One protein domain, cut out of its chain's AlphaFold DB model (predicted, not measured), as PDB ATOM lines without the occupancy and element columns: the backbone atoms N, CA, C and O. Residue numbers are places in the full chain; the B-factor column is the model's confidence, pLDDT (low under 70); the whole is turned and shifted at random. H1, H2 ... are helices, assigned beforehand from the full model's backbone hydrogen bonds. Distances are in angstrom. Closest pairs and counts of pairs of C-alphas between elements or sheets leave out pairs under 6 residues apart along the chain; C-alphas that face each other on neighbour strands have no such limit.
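Overview. This is residues 134 to 230 of the 240 residues of an uncharacterized protein of Curtobacterium sp. MCSS17_016 (UniProt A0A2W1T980). Two long helices, H3 and H4, fold back on each other as a hairpin in the middle; H1 and H2 follow one another along one side of H3, and H5 crosses slantwise over H3 and H4 on the other side. Beyond the end of H4 a long loop, residues 189 to 207, swings out as far as Arg 197 and turns back to H5, and residues 219 to 230 make a tail. The printed part has 97 residues with five named helices, H1 to H5 in order, and no named strand: the class is all helix. The whole is compact, with a radius of gyration of the C-alphas of 13.5 A and spans of 42 by 29 by 24 A.

Along the chain. H1 is residues 134 to 142, from C-alpha 134 at (29.357, 18.357, 124.147), and is 12.6 A long. H2 is residues 144 to 149. H3, residues 154 to 171, is the longest helix, 25.6 A from C-alpha 154 at (16.447, 25.641, 103.452) to C-alpha 171. H4, residues 174 to 188, is 20.7 A long. H5, residues 208 to 218, is 15.3 A long and ends with C-alpha 218 at (27.913, 36.632, 113.472).

Arrangement. H3 is the hub, touching the four other helices. H1 touches H3, closest at the C-alphas of Asp 137 and Val 167, 6.3 A apart; they run opposite ways at a shallow tilt of 34 degrees, only just short of steep. H1 and H2 meet only through their link. H2 and H3 form a helical hairpin and only just touch, with 3 pairs of C-alphas within 8 A; H3 takes part with residues 156 to 160 alone, and the closest C-alphas, of Ile 147 and Val 157, are 6.3 A apart. H3 and H4 form a hairpin at a shallow tilt of 16 degrees, opposite ways, with the closest C-alphas, of Ala 165 and Ala 177, 4.1 A apart. H4 and H5 also form a hairpin, at a steep tilt of 41 degrees; their closest C-alphas, of Ser 178 and Ala 218, are 4.0 A apart. H5 touches H3 at residues 162 to 169 alone, the same way at a steep tilt of 52 degrees, with the closest C-alphas, of Ala 165 and Leu 217, 7.1 A apart. H1 and H2 are each apart from H4 and H5. In H1, H2, H3, H4 and H5 every O i to N i+4 pair is within hydrogen-bond range.

Size, cuts and confidence. The two C-alphas farthest apart, those of Gly 172 and Arg 197, are 42.7 A apart. The printed part has no cut. The links H1 to H2, H2 to H3 and H3 to H4 are tight, and the link H4 to H5, 19 residues, is long. The mean pLDDT of the printed part is 88.7, and residues 223 to 230 are under 70.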
ATOM      1  N   ALA A 134      28.414  19.176 124.908       97.69
ATOM      2  CA  ALA A 134      29.357  18.357 124.147       97.69
ATOM      3  C   ALA A 134      28.630  17.326 123.267       97.69
ATOM      4  O   ALA A 134      28.980  17.125 122.107       97.69
ATOM      5  N   GLU A 135      27.578  16.711 123.802       98.25
ATOM      6  CA  GLU A 135      26.759  15.744 123.074       98.25
ATOM      7  C   GLU A 135      25.944  16.399 121.949       98.25
ATOM      8  O   GLU A 135      25.884  15.872 120.837       98.25
ATOM      9  N   ALA A 136      25.390  17.594 122.186       98.50
ATOM     10  CA  ALA A 136      24.738  18.389 121.149       98.50
ATOM     11  C   ALA A 136      25.693  18.711 119.989       98.50
ATOM     12  O   ALA A 136      25.292  18.632 118.828       98.50
ATOM     13  N   ASP A 137      26.951  19.057 120.282       98.38
ATOM     14  CA  ASP A 137      27.951  19.324 119.246       98.38
ATOM     15  C   ASP A 137      28.236  18.080 118.395       98.38
ATOM     16  O   ASP A 137      28.193  18.153 117.164       98.38
ATOM     17  N   ALA A 138      28.428  16.926 119.043       98.31
ATOM     18  CA  ALA A 138      28.673  15.652 118.370       98.31
ATOM     19  C   ALA A 138      27.498  15.223 117.472       98.31
ATOM     20  O   ALA A 138      27.713  14.816 116.328       98.31
ATOM     21  N   LEU A 139      26.256  15.367 117.949       98.44
ATOM     22  CA  LEU A 139      25.053  15.089 117.157       98.44
ATOM     23  C   LEU A 139      24.967  15.979 115.915       98.44
ATOM     24  O   LEU A 139      24.674  15.499 114.820       98.44
ATOM     25  N   LEU A 140      25.249  17.275 116.062       98.44
ATOM     26  CA  LEU A 140      25.224  18.202 114.934       98.44
ATOM     27  C   LEU A 140      26.380  17.947 113.951       98.44
ATOM     28  O   LEU A 140      26.201  18.125 112.747       98.44
ATOM     29  N   ALA A 141      27.549  17.517 114.420       97.50
ATOM     30  CA  ALA A 141      28.622  17.081 113.530       97.50
ATOM     31  C   ALA A 141      28.200  15.836 112.725       97.50
ATOM     32  O   ALA A 141      28.338  15.813 111.505       97.50
ATOM     33  N   GLY A 142      27.588  14.840 113.376       96.00
ATOM     34  CA  GLY A 142      27.091  13.628 112.710       96.00
ATOM     35  C   GLY A 142      25.954  13.874 111.707       96.00
ATOM     36  O   GLY A 142      25.821  13.138 110.730       96.00
ATOM     37  N   ALA A 143      25.156  14.926 111.903       95.81
ATOM     38  CA  ALA A 143      24.034  15.262 111.025       95.81
ATOM     39  C   ALA A 143      24.441  15.964 109.709       95.81
ATOM     40  O   ALA A 143      23.606  16.075 108.805       95.81
ATOM     41  N   GLU A 144      25.685  16.444 109.576       96.00
ATOM     42  CA  GLU A 144      26.120  17.324 108.475       96.00
ATOM     43  C   GLU A 144      25.822  16.739 107.086       96.00
ATOM     44  O   GLU A 144      25.195  17.391 106.246       96.00
ATOM     45  N   ASP A 145      26.195  15.481 106.861       94.44
ATOM     46  CA  ASP A 145      25.993  14.801 105.581       94.44
ATOM     47  C   ASP A 145      24.508  14.685 105.205       94.44
ATOM     48  O   ASP A 145      24.135  14.836 104.036       94.44
ATOM     49  N   SER A 146      23.639  14.440 106.189       91.94
ATOM     50  CA  SER A 146      22.188  14.368 105.979       91.94
ATOM     51  C   SER A 146      21.615  15.732 105.592       91.94
ATOM     52  O   SER A 146      20.868  15.854 104.612       91.94
ATOM     53  N   ILE A 147      22.039  16.788 106.293       95.25
ATOM     54  CA  ILE A 147      21.654  18.168 105.984       95.25
ATOM     55  C   ILE A 147      22.135  18.564 104.589       95.25
ATOM     56  O   ILE A 147      21.378  19.159 103.823       95.25
ATOM     57  N   ARG A 148      23.354  18.176 104.204       94.44
ATOM     58  CA  ARG A 148      23.906  18.462 102.875       94.44
ATOM     59  C   ARG A 148      23.101  17.802 101.761       94.44
ATOM     60  O   ARG A 148      22.766  18.462 100.778       94.44
ATOM     61  N   ARG A 149      22.736  16.523 101.918       92.81
ATOM     62  CA  ARG A 149      21.890  15.794 100.950       92.81
ATOM     63  C   ARG A 149      20.493  16.397 100.808       92.81
ATOM     64  O   ARG A 149      19.874  16.261  99.758       92.81
ATOM     65  N   THR A 150      20.009  17.071 101.848       90.88
ATOM     66  CA  THR A 150      18.666  17.659 101.911       90.88
ATOM     67  C   THR A 150      18.674  19.190 101.879       90.88
ATOM     68  O   THR A 150      17.659  19.817 102.179       90.88
ATOM     69  N   ALA A 151      19.779  19.812 101.446       91.38
ATOM     70  CA  ALA A 151      20.010  21.258 101.549       91.38
ATOM     71  C   ALA A 151      18.997  22.132 100.785       91.38
ATOM     72  O   ALA A 151      18.868  23.330 101.039       91.38
ATOM     73  N   PHE A 152      18.239  21.537  99.862       89.50
ATOM     74  CA  PHE A 152      17.125  22.194  99.186       89.50
ATOM     75  C   PHE A 152      15.943  22.507 100.133       89.50
ATOM     76  O   PHE A 152      15.163  23.414  99.846       89.50
ATOM     77  N   PHE A 153      15.829  21.833 101.284       91.69
ATOM     78  CA  PHE A 153      14.981  22.256 102.404       91.69
ATOM     79  C   PHE A 153      15.729  23.289 103.255       91.69
ATOM     80  O   PHE A 153      16.364  22.976 104.263       91.69
ATOM     81  N   ARG A 154      15.680  24.552 102.832       92.31
ATOM     82  CA  ARG A 154      16.447  25.641 103.452       92.31
ATOM     83  C   ARG A 154      16.056  25.906 104.905       92.31
ATOM     84  O   ARG A 154      16.897  26.352 105.676       92.31
ATOM     85  N   ASP A 155      14.824  25.605 105.308       91.12
ATOM     86  CA  ASP A 155      14.399  25.646 106.713       91.12
ATOM     87  C   ASP A 155      15.214  24.693 107.600       91.12
ATOM     88  O   ASP A 155      15.626  25.085 108.693       91.12
ATOM     89  N   ARG A 156      15.525  23.486 107.108       93.25
ATOM     90  CA  ARG A 156      16.386  22.520 107.808       93.25
ATOM     91  C   ARG A 156      17.811  23.031 107.931       93.25
ATOM     92  O   ARG A 156      18.379  22.982 109.017       93.25
ATOM     93  N   VAL A 157      18.355  23.577 106.841       95.56
ATOM     94  CA  VAL A 157      19.711  24.149 106.813       95.56
ATOM     95  C   VAL A 157      19.836  25.304 107.805       95.56
ATOM     96  O   VAL A 157      20.762  25.326 108.610       95.56
ATOM     97  N   VAL A 158      18.882  26.240 107.808       95.25
ATOM     98  CA  VAL A 158      18.883  27.364 108.757       95.25
ATOM     99  C   VAL A 158      18.790  26.870 110.195       95.25
ATOM    100  O   VAL A 158      19.523  27.362 111.052       95.25
ATOM    101  N   ARG A 159      17.915  25.898 110.472       95.00
ATOM    102  CA  ARG A 159      17.763  25.323 111.811       95.00
ATOM    103  C   ARG A 159      19.056  24.669 112.296       95.00
ATOM    104  O   ARG A 159      19.526  24.992 113.383       95.00
ATOM    105  N   TYR A 160      19.662  23.839 111.451       97.69
ATOM    106  CA  TYR A 160      20.948  23.195 111.699       97.69
ATOM    107  C   TYR A 160      22.063  24.207 112.003       97.69
ATOM    108  O   TYR A 160      22.699  24.138 113.054       97.69
ATOM    109  N   LEU A 161      22.258  25.195 111.123       98.00
ATOM    110  CA  LEU A 161      23.295  26.218 111.287       98.00
ATOM    111  C   LEU A 161      23.057  27.081 112.531       98.00
ATOM    112  O   LEU A 161      24.000  27.436 113.232       98.00
ATOM    113  N   THR A 162      21.794  27.371 112.853       96.94
ATOM    114  CA  THR A 162      21.436  28.082 114.088       96.94
ATOM    115  C   THR A 162      21.814  27.263 115.325       96.94
ATOM    116  O   THR A 162      22.381  27.812 116.269       96.94
ATOM    117  N   ALA A 163      21.535  25.955 115.337       97.25
ATOM    118  CA  ALA A 163      21.919  25.074 116.439       97.25
ATOM    119  C   ALA A 163      23.448  24.996 116.591       97.25
ATOM    120  O   ALA A 163      23.954  25.212 117.693       97.25
ATOM    121  N   ARG A 164      24.187  24.815 115.486       98.38
ATOM    122  CA  ARG A 164      25.662  24.826 115.461       98.38
ATOM    123  C   ARG A 164      26.239  26.138 116.002       98.38
ATOM    124  O   ARG A 164      27.143  26.115 116.832       98.38
ATOM    125  N   ALA A 165      25.692  27.284 115.585       97.88
ATOM    126  CA  ALA A 165      26.128  28.596 116.063       97.88
ATOM    127  C   ALA A 165      25.926  28.758 117.578       97.88
ATOM    128  O   ALA A 165      26.809  29.241 118.291       97.88
ATOM    129  N   ARG A 166      24.767  28.327 118.091       97.00
ATOM    130  CA  ARG A 166      24.451  28.408 119.522       97.00
ATOM    131  C   ARG A 166      25.317  27.476 120.362       97.00
ATOM    132  O   ARG A 166      25.800  27.911 121.404       97.00
ATOM    133  N   VAL A 167      25.517  26.230 119.931       96.75
ATOM    134  CA  VAL A 167      26.368  25.261 120.640       96.75
ATOM    135  C   VAL A 167      27.807  25.771 120.712       96.75
ATOM    136  O   VAL A 167      28.333  25.897 121.814       96.75
ATOM    137  N   ALA A 168      28.389  26.196 119.585       96.50
ATOM    138  CA  ALA A 168      29.734  26.777 119.550       96.50
ATOM    139  C   ALA A 168      29.868  27.983 120.498       96.50
ATOM    140  O   ALA A 168      30.784  28.050 121.317       96.50
ATOM    141  N   SER A 169      28.886  28.892 120.486       96.00
ATOM    142  CA  SER A 169      28.868  30.042 121.398       96.00
ATOM    143  C   SER A 169      28.854  29.622 122.874       96.00
ATOM    144  O   SER A 169      29.549  30.218 123.698       96.00
ATOM    145  N   ARG A 170      28.083  28.583 123.224       95.31
ATOM    146  CA  ARG A 170      27.965  28.067 124.600       95.31
ATOM    147  C   ARG A 170      29.199  27.290 125.051       95.31
ATOM    148  O   ARG A 170      29.492  27.309 126.243       95.31
ATOM    149  N   LEU A 171      29.925  26.680 124.118       94.88
ATOM    150  CA  LEU A 171      31.216  26.030 124.353       94.88
ATOM    151  C   LEU A 171      32.395  27.018 124.399       94.88
ATOM    152  O   LEU A 171      33.505  26.622 124.735       94.88
ATOM    153  N   GLY A 172      32.162  28.306 124.122       94.25
ATOM    154  CA  GLY A 172      33.212  29.324 124.143       94.25
ATOM    155  C   GLY A 172      34.064  29.367 122.874       94.25
ATOM    156  O   GLY A 172      35.184  29.864 122.932       94.25
ATOM    157  N   ASP A 173      33.528  28.893 121.746       95.19
ATOM    158  CA  ASP A 173      34.134  28.971 120.415       95.19
ATOM    159  C   ASP A 173      33.433  30.060 119.568       95.19
ATOM    160  O   ASP A 173      32.463  29.785 118.846       95.19
ATOM    161  N   PRO A 174      33.854  31.334 119.690       93.81
ATOM    162  CA  PRO A 174      33.222  32.445 118.985       93.81
ATOM    163  C   PRO A 174      33.479  32.428 117.473       93.81
ATOM    164  O   PRO A 174      32.660  32.964 116.727       93.81
ATOM    165  N   GLU A 175      34.578  31.824 117.015       95.94
ATOM    166  CA  GLU A 175      34.918  31.752 115.591       95.94
ATOM    167  C   GLU A 175      33.937  30.828 114.865       95.94
ATOM    168  O   GLU A 175      33.251  31.262 113.934       95.94
ATOM    169  N   SER A 176      33.757  29.600 115.365       96.69
ATOM    170  CA  SER A 176      32.759  28.673 114.820       96.69
ATOM    171  C   SER A 176      31.340  29.214 114.975       96.69
ATOM    172  O   SER A 176      30.513  29.066 114.070       96.69
ATOM    173  N   ALA A 177      31.031  29.874 116.098       97.38
ATOM    174  CA  ALA A 177      29.722  30.492 116.300       97.38
ATOM    175  C   ALA A 177      29.418  31.548 115.226       97.38
ATOM    176  O   ALA A 177      28.339  31.519 114.624       97.38
ATOM    177  N   SER A 178      30.378  32.438 114.956       97.88
ATOM    178  CA  SER A 178      30.254  33.475 113.933       97.88
ATOM    179  C   SER A 178      30.134  32.883 112.530       97.88
ATOM    180  O   SER A 178      29.252  33.294 111.769       97.88
ATOM    181  N   GLY A 179      30.958  31.885 112.195       98.12
ATOM    182  CA  GLY A 179      30.932  31.224 110.890       98.12
ATOM    183  C   GLY A 179      29.576  30.583 110.586       98.12
ATOM    184  O   GLY A 179      28.969  30.852 109.545       98.12
ATOM    185  N   HIS A 180      29.039  29.797 111.523       98.38
ATOM    186  CA  HIS A 180      27.724  29.172 111.361       98.38
ATOM    187  C   HIS A 180      26.586  30.203 111.306       98.38
ATOM    188  O   HIS A 180      25.647  30.046 110.520       98.38
ATOM    189  N   ALA A 181      26.666  31.281 112.091       97.88
ATOM    190  CA  ALA A 181      25.664  32.342 112.078       97.88
ATOM    191  C   ALA A 181      25.646  33.120 110.750       97.88
ATOM    192  O   ALA A 181      24.571  33.356 110.192       97.88
ATOM    193  N   HIS A 182      26.816  33.446 110.192       98.31
ATOM    194  CA  HIS A 182      26.939  34.035 108.854       98.31
ATOM    195  C   HIS A 182      26.367  33.123 107.764       98.31
ATOM    196  O   HIS A 182      25.642  33.587 106.877       98.31
ATOM    197  N   ALA A 183      26.640  31.818 107.842       98.06
ATOM    198  CA  ALA A 183      26.076  30.848 106.911       98.06
ATOM    199  C   ALA A 183      24.539  30.799 107.015       98.06
ATOM    200  O   ALA A 183      23.850  30.832 105.993       98.06
ATOM    201  N   ALA A 184      23.983  30.805 108.232       97.00
ATOM    202  CA  ALA A 184      22.534  30.835 108.440       97.00
ATOM    203  C   ALA A 184      21.899  32.105 107.850       97.00
ATOM    204  O   ALA A 184      20.889  32.021 107.149       97.00
ATOM    205  N   LEU A 185      22.507  33.276 108.079       96.25
ATOM    206  CA  LEU A 185      22.056  34.554 107.513       96.25
ATOM    207  C   LEU A 185      22.112  34.564 105.982       96.25
ATOM    208  O   LEU A 185      21.179  35.053 105.348       96.25
ATOM    209  N   THR A 186      23.159  33.978 105.395       96.31
ATOM    210  CA  THR A 186      23.281  33.815 103.939       96.31
ATOM    211  C   THR A 186      22.106  33.013 103.384       96.31
ATOM    212  O   THR A 186      21.445  33.458 102.450       96.31
ATOM    213  N   VAL A 187      21.773  31.870 103.996       94.94
ATOM    214  CA  VAL A 187      20.642  31.030 103.558       94.94
ATOM    215  C   VAL A 187      19.297  31.742 103.750       94.94
ATOM    216  O   VAL A 187      18.428  31.645 102.882       94.94
ATOM    217  N   LEU A 188      19.128  32.499 104.842       92.69
ATOM    218  CA  LEU A 188      17.947  33.341 105.086       92.69
ATOM    219  C   LEU A 188      17.784  34.476 104.062       92.69
ATOM    220  O   LEU A 188      16.675  34.988 103.912       92.69
ATOM    221  N   GLY A 189      18.866  34.898 103.405       91.62
ATOM    222  CA  GLY A 189      18.858  35.920 102.356       91.62
ATOM    223  C   GLY A 189      18.477  35.398 100.968       91.62
ATOM    224  O   GLY A 189      18.240  36.201 100.072       91.62
ATOM    225  N   ILE A 190      18.403  34.078 100.769       91.06
ATOM    226  CA  ILE A 190      18.042  33.492  99.472       91.06
ATOM    227  C   ILE A 190      16.542  33.686  99.222       91.06
ATOM    228  O   ILE A 190      15.700  33.167  99.958       91.06
ATOM    229  N   GLU A 191      16.197  34.369  98.137       86.44
ATOM    230  CA  GLU A 191      14.807  34.606  97.745       86.44
ATOM    231  C   GLU A 191      14.160  33.401  97.032       86.44
ATOM    232  O   GLU A 191      14.807  32.419  96.660       86.44
ATOM    233  N   GLY A 192      12.837  33.457  96.861       82.44
ATOM    234  CA  GLY A 192      12.058  32.430  96.167       82.44
ATOM    235  C   GLY A 192      11.801  31.163  96.991       82.44
ATOM    236  O   GLY A 192      12.208  31.045  98.143       82.44
ATOM    237  N   ASN A 193      11.110  30.193  96.392       81.69
ATOM    238  CA  ASN A 193      10.810  28.878  96.967       81.69
ATOM    239  C   ASN A 193      11.455  27.811  96.070       81.69
ATOM    240  O   ASN A 193      11.204  27.858  94.863       81.69
ATOM    241  N   PRO A 194      12.249  26.853  96.600       82.00
ATOM    242  CA  PRO A 194      12.846  25.838  95.733       82.00
ATOM    243  C   PRO A 194      11.794  24.870  95.156       82.00
ATOM    244  O   PRO A 194      12.084  24.134  94.218       82.00
ATOM    245  N   PHE A 195      10.556  24.908  95.665       85.19
ATOM    246  CA  PHE A 195       9.438  24.072  95.244       85.19
ATOM    247  C   PHE A 195       8.245  24.901  94.736       85.19
ATOM    248  O   PHE A 195       7.291  25.141  95.481       85.19
ATOM    249  N   PRO A 196       8.215  25.289  93.448       81.88
ATOM    250  CA  PRO A 196       7.147  26.128  92.891       81.88
ATOM    251  C   PRO A 196       5.731  25.563  93.082       81.88
ATOM    252  O   PRO A 196       4.780  26.316  93.268       81.88
ATOM    253  N   ARG A 197       5.588  24.230  93.074       87.06
ATOM    254  CA  ARG A 197       4.299  23.532  93.242       87.06
ATOM    255  C   ARG A 197       3.882  23.330  94.703       87.06
ATOM    256  O   ARG A 197       2.757  22.917  94.956       87.06
ATOM    257  N   HIS A 198       4.767  23.630  95.655       83.19
ATOM    258  CA  HIS A 198       4.534  23.437  97.086       83.19
ATOM    259  C   HIS A 198       4.920  24.709  97.856       83.19
ATOM    260  O   HIS A 198       5.974  24.764  98.496       83.19
ATOM    261  N   PRO A 199       4.094  25.772  97.769       80.94
ATOM    262  CA  PRO A 199       4.345  27.034  98.458       80.94
ATOM    263  C   PRO A 199       4.525  26.822  99.967       80.94
ATOM    264  O   PRO A 199       3.611  26.373 100.654       80.94
ATOM    265  N   GLY A 200       5.709  27.171 100.477       77.69
ATOM    266  CA  GLY A 200       6.055  27.106 101.902       77.69
ATOM    267  C   GLY A 200       6.815  25.852 102.338       77.69
ATOM    268  O   GLY A 200       7.317  25.826 103.457       77.69
ATOM    269  N   VAL A 201       6.953  24.842 101.478       83.50
ATOM    270  CA  VAL A 201       7.825  23.695 101.769       83.50
ATOM    271  C   VAL A 201       9.281  24.122 101.623       83.50
ATOM    272  O   VAL A 201       9.639  24.761 100.640       83.50
ATOM    273  N   GLY A 202      10.131  23.770 102.588       82.25
ATOM    274  CA  GLY A 202      11.565  24.035 102.483       82.25
ATOM    275  C   GLY A 202      11.969  25.498 102.674       82.25
ATOM    276  O   GLY A 202      13.127  25.833 102.435       82.25
ATOM    277  N   VAL A 203      11.035  26.386 103.035       86.56
ATOM    278  CA  VAL A 203      11.290  27.827 103.174       86.56
ATOM    279  C   VAL A 203      11.394  28.179 104.661       86.56
ATOM    280  O   VAL A 203      10.438  27.941 105.403       86.56
ATOM    281  N   PRO A 204      12.521  28.753 105.125       85.12
ATOM    282  CA  PRO A 204      12.678  29.138 106.521       85.12
ATOM    283  C   PRO A 204      11.667  30.221 106.905       85.12
ATOM    284  O   PRO A 204      11.418  31.166 106.156       85.12
ATOM    285  N   THR A 205      11.108  30.114 108.109       79.25
ATOM    286  CA  THR A 205      10.313  31.205 108.681       79.25
ATOM    287  C   THR A 205      11.261  32.234 109.285       79.25
ATOM    288  O   THR A 205      11.973  31.940 110.244       79.25
ATOM    289  N   VAL A 206      11.277  33.442 108.722       70.75
ATOM    290  CA  VAL A 206      12.070  34.557 109.247       70.75
ATOM    291  C   VAL A 206      11.305  35.191 110.406       70.75
ATOM    292  O   VAL A 206      10.293  35.853 110.202       70.75
ATOM    293  N   ASP A 207      11.805  34.989 111.619       79.81
ATOM    294  CA  ASP A 207      11.393  35.733 112.807       79.81
ATOM    295  C   ASP A 207      12.416  36.852 113.074       79.81
ATOM    296  O   ASP A 207      13.624  36.621 112.959       79.81
ATOM    297  N   ALA A 208      11.951  38.058 113.413       84.06
ATOM    298  CA  ALA A 208      12.814  39.215 113.660       84.06
ATOM    299  C   ALA A 208      13.836  38.915 114.767       84.06
ATOM    300  O   ALA A 208      15.023  39.210 114.613       84.06
ATOM    301  N   ASP A 209      13.406  38.200 115.806       87.19
ATOM    302  CA  ASP A 209      14.268  37.784 116.912       87.19
ATOM    303  C   ASP A 209      15.381  36.831 116.451       87.19
ATOM    304  O   ASP A 209      16.484  36.857 116.988       87.19
ATOM    305  N   LEU A 210      15.129  35.996 115.427       89.81
ATOM    306  CA  LEU A 210      16.127  35.032 114.934       89.81
ATOM    307  C   LEU A 210      17.211  35.782 114.184       89.81
ATOM    308  O   LEU A 210      18.389  35.493 114.351       89.81
ATOM    309  N   ARG A 211      16.797  36.749 113.365       91.69
ATOM    310  CA  ARG A 211      17.725  37.589 112.620       91.69
ATOM    311  C   ARG A 211      18.612  38.383 113.575       91.69
ATOM    312  O   ARG A 211      19.820  38.356 113.400       91.69
ATOM    313  N   VAL A 212      18.038  39.001 114.610       93.06
ATOM    314  CA  VAL A 212      18.808  39.726 115.638       93.06
ATOM    315  C   VAL A 212      19.795  38.804 116.354       93.06
ATOM    316  O   VAL A 212      20.963  39.156 116.503       93.06
ATOM    317  N   GLU A 213      19.355  37.619 116.779       93.25
ATOM    318  CA  GLU A 213      20.220  36.637 117.441       93.25
ATOM    319  C   GLU A 213      21.398  36.214 116.551       93.25
ATOM    320  O   GLU A 213      22.549  36.283 116.983       93.25
ATOM    321  N   LEU A 214      21.123  35.820 115.303       95.12
ATOM    322  CA  LEU A 214      22.150  35.386 114.357       95.12
ATOM    323  C   LEU A 214      23.112  36.520 113.995       95.12
ATOM    324  O   LEU A 214      24.309  36.276 113.929       95.12
ATOM    325  N   THR A 215      22.633  37.753 113.810       95.62
ATOM    326  CA  THR A 215      23.508  38.911 113.561       95.62
ATOM    327  C   THR A 215      24.475  39.131 114.718       95.62
ATOM    328  O   THR A 215      25.667  39.300 114.492       95.62
ATOM    329  N   ARG A 216      24.011  39.027 115.967       94.56
ATOM    330  CA  ARG A 216      24.899  39.154 117.131       94.56
ATOM    331  C   ARG A 216      25.948  38.049 117.189       94.56
ATOM    332  O   ARG A 216      27.112  38.341 117.436       94.56
ATOM    333  N   LEU A 217      25.548  36.797 116.959       95.25
ATOM    334  CA  LEU A 217      26.488  35.671 116.917       95.25
ATOM    335  C   LEU A 217      27.509  35.840 115.783       95.25
ATOM    336  O   LEU A 217      28.694  35.601 115.991       95.25
ATOM    337  N   ALA A 218      27.064  36.310 114.616       96.25
ATOM    338  CA  ALA A 218      27.913  36.632 113.472       96.25
ATOM    339  C   ALA A 218      28.944  37.727 113.808       96.25
ATOM    340  O   ALA A 218      30.104  37.622 113.419       96.25
ATOM    341  N   GLU A 219      28.573  38.723 114.610       94.50
ATOM    342  CA  GLU A 219      29.469  39.780 115.107       94.50
ATOM    343  C   GLU A 219      30.371  39.334 116.279       94.50
ATOM    344  O   GLU A 219      31.115  40.143 116.831       94.50
ATOM    345  N   GLY A 220      30.311  38.062 116.697       86.94
ATOM    346  CA  GLY A 220      31.074  37.543 117.840       86.94
ATOM    347  C   GLY A 220      30.536  37.999 119.202       86.94
ATOM    348  O   GLY A 220      31.191  37.825 120.233       86.94
ATOM    349  N   LEU A 221      29.336  38.581 119.239       84.31
ATOM    350  CA  LEU A 221      28.688  39.033 120.464       84.31
ATOM    351  C   LEU A 221      27.948  37.876 121.136       84.31
ATOM    352  O   LEU A 221      27.280  37.068 120.490       84.31
ATOM    353  N   ARG A 222      27.981  37.838 122.476       71.31
ATOM    354  CA  ARG A 222      27.164  36.872 123.222       71.31
ATOM    355  C   ARG A 222      25.667  37.096 122.933       71.31
ATOM    356  O   ARG A 222      25.217  38.257 122.884       71.31
ATOM    357  N   PRO A 223      24.884  36.012 122.776       64.69
ATOM    358  CA  PRO A 223      23.445  36.121 122.598       64.69
ATOM    359  C   PRO A 223      22.821  36.760 123.847       64.69
ATOM    360  O   PRO A 223      23.191  36.443 124.978       64.69
ATOM    361  N   VAL A 224      21.885  37.693 123.646       60.38
ATOM    362  CA  VAL A 224      21.029  38.183 124.740       60.38
ATOM    363  C   VAL A 224      20.116  37.027 125.138       60.38
ATOM    364  O   VAL A 224      19.744  36.233 124.277       60.38
ATOM    365  N   ALA A 225      19.751  36.910 126.416       51.94
ATOM    366  CA  ALA A 225      18.760  35.934 126.857       51.94
ATOM    367  C   ALA A 225      17.416  36.192 126.148       51.94
ATOM    368  O   ALA A 225      16.586  36.969 126.617       51.94
ATOM    369  N   VAL A 226      17.210  35.571 124.987       46.78
ATOM    370  CA  VAL A 226      15.926  35.582 124.292       46.78
ATOM    371  C   VAL A 226      14.987  34.704 125.111       46.78
ATOM    372  O   VAL A 226      15.341  33.583 125.488       46.78
ATOM    373  N   ARG A 227      13.796  35.224 125.437       43.91
ATOM    374  CA  ARG A 227      12.747  34.446 126.111       43.91
ATOM    375  C   ARG A 227      12.568  33.116 125.381       43.91
ATOM    376  O   ARG A 227      12.481  33.112 124.156       43.91
ATOM    377  N   ARG A 228      12.531  32.019 126.155       43.09
ATOM    378  CA  ARG A 228      12.351  30.628 125.704       43.09
ATOM    379  C   ARG A 228      11.514  30.583 124.429       43.09
ATOM    380  O   ARG A 228      10.311  30.842 124.466       43.09
ATOM    381  N   ARG A 229      12.155  30.295 123.298       46.19
ATOM    382  CA  ARG A 229      11.422  30.105 122.054       46.19
ATOM    383  C   ARG A 229      10.574  28.858 122.194       46.19
ATOM    384  O   ARG A 229      11.097  27.768 122.394       46.19
ATOM    385  N   SER A 230       9.268  29.024 122.032       41.12
ATOM    386  CA  SER A 230       8.401  27.916 121.661       41.12
ATOM    387  C   SER A 230       8.960  27.318 120.371       41.12
ATOM    388  O   SER A 230       9.079  28.044 119.378       41.12
TER     389      SER A 230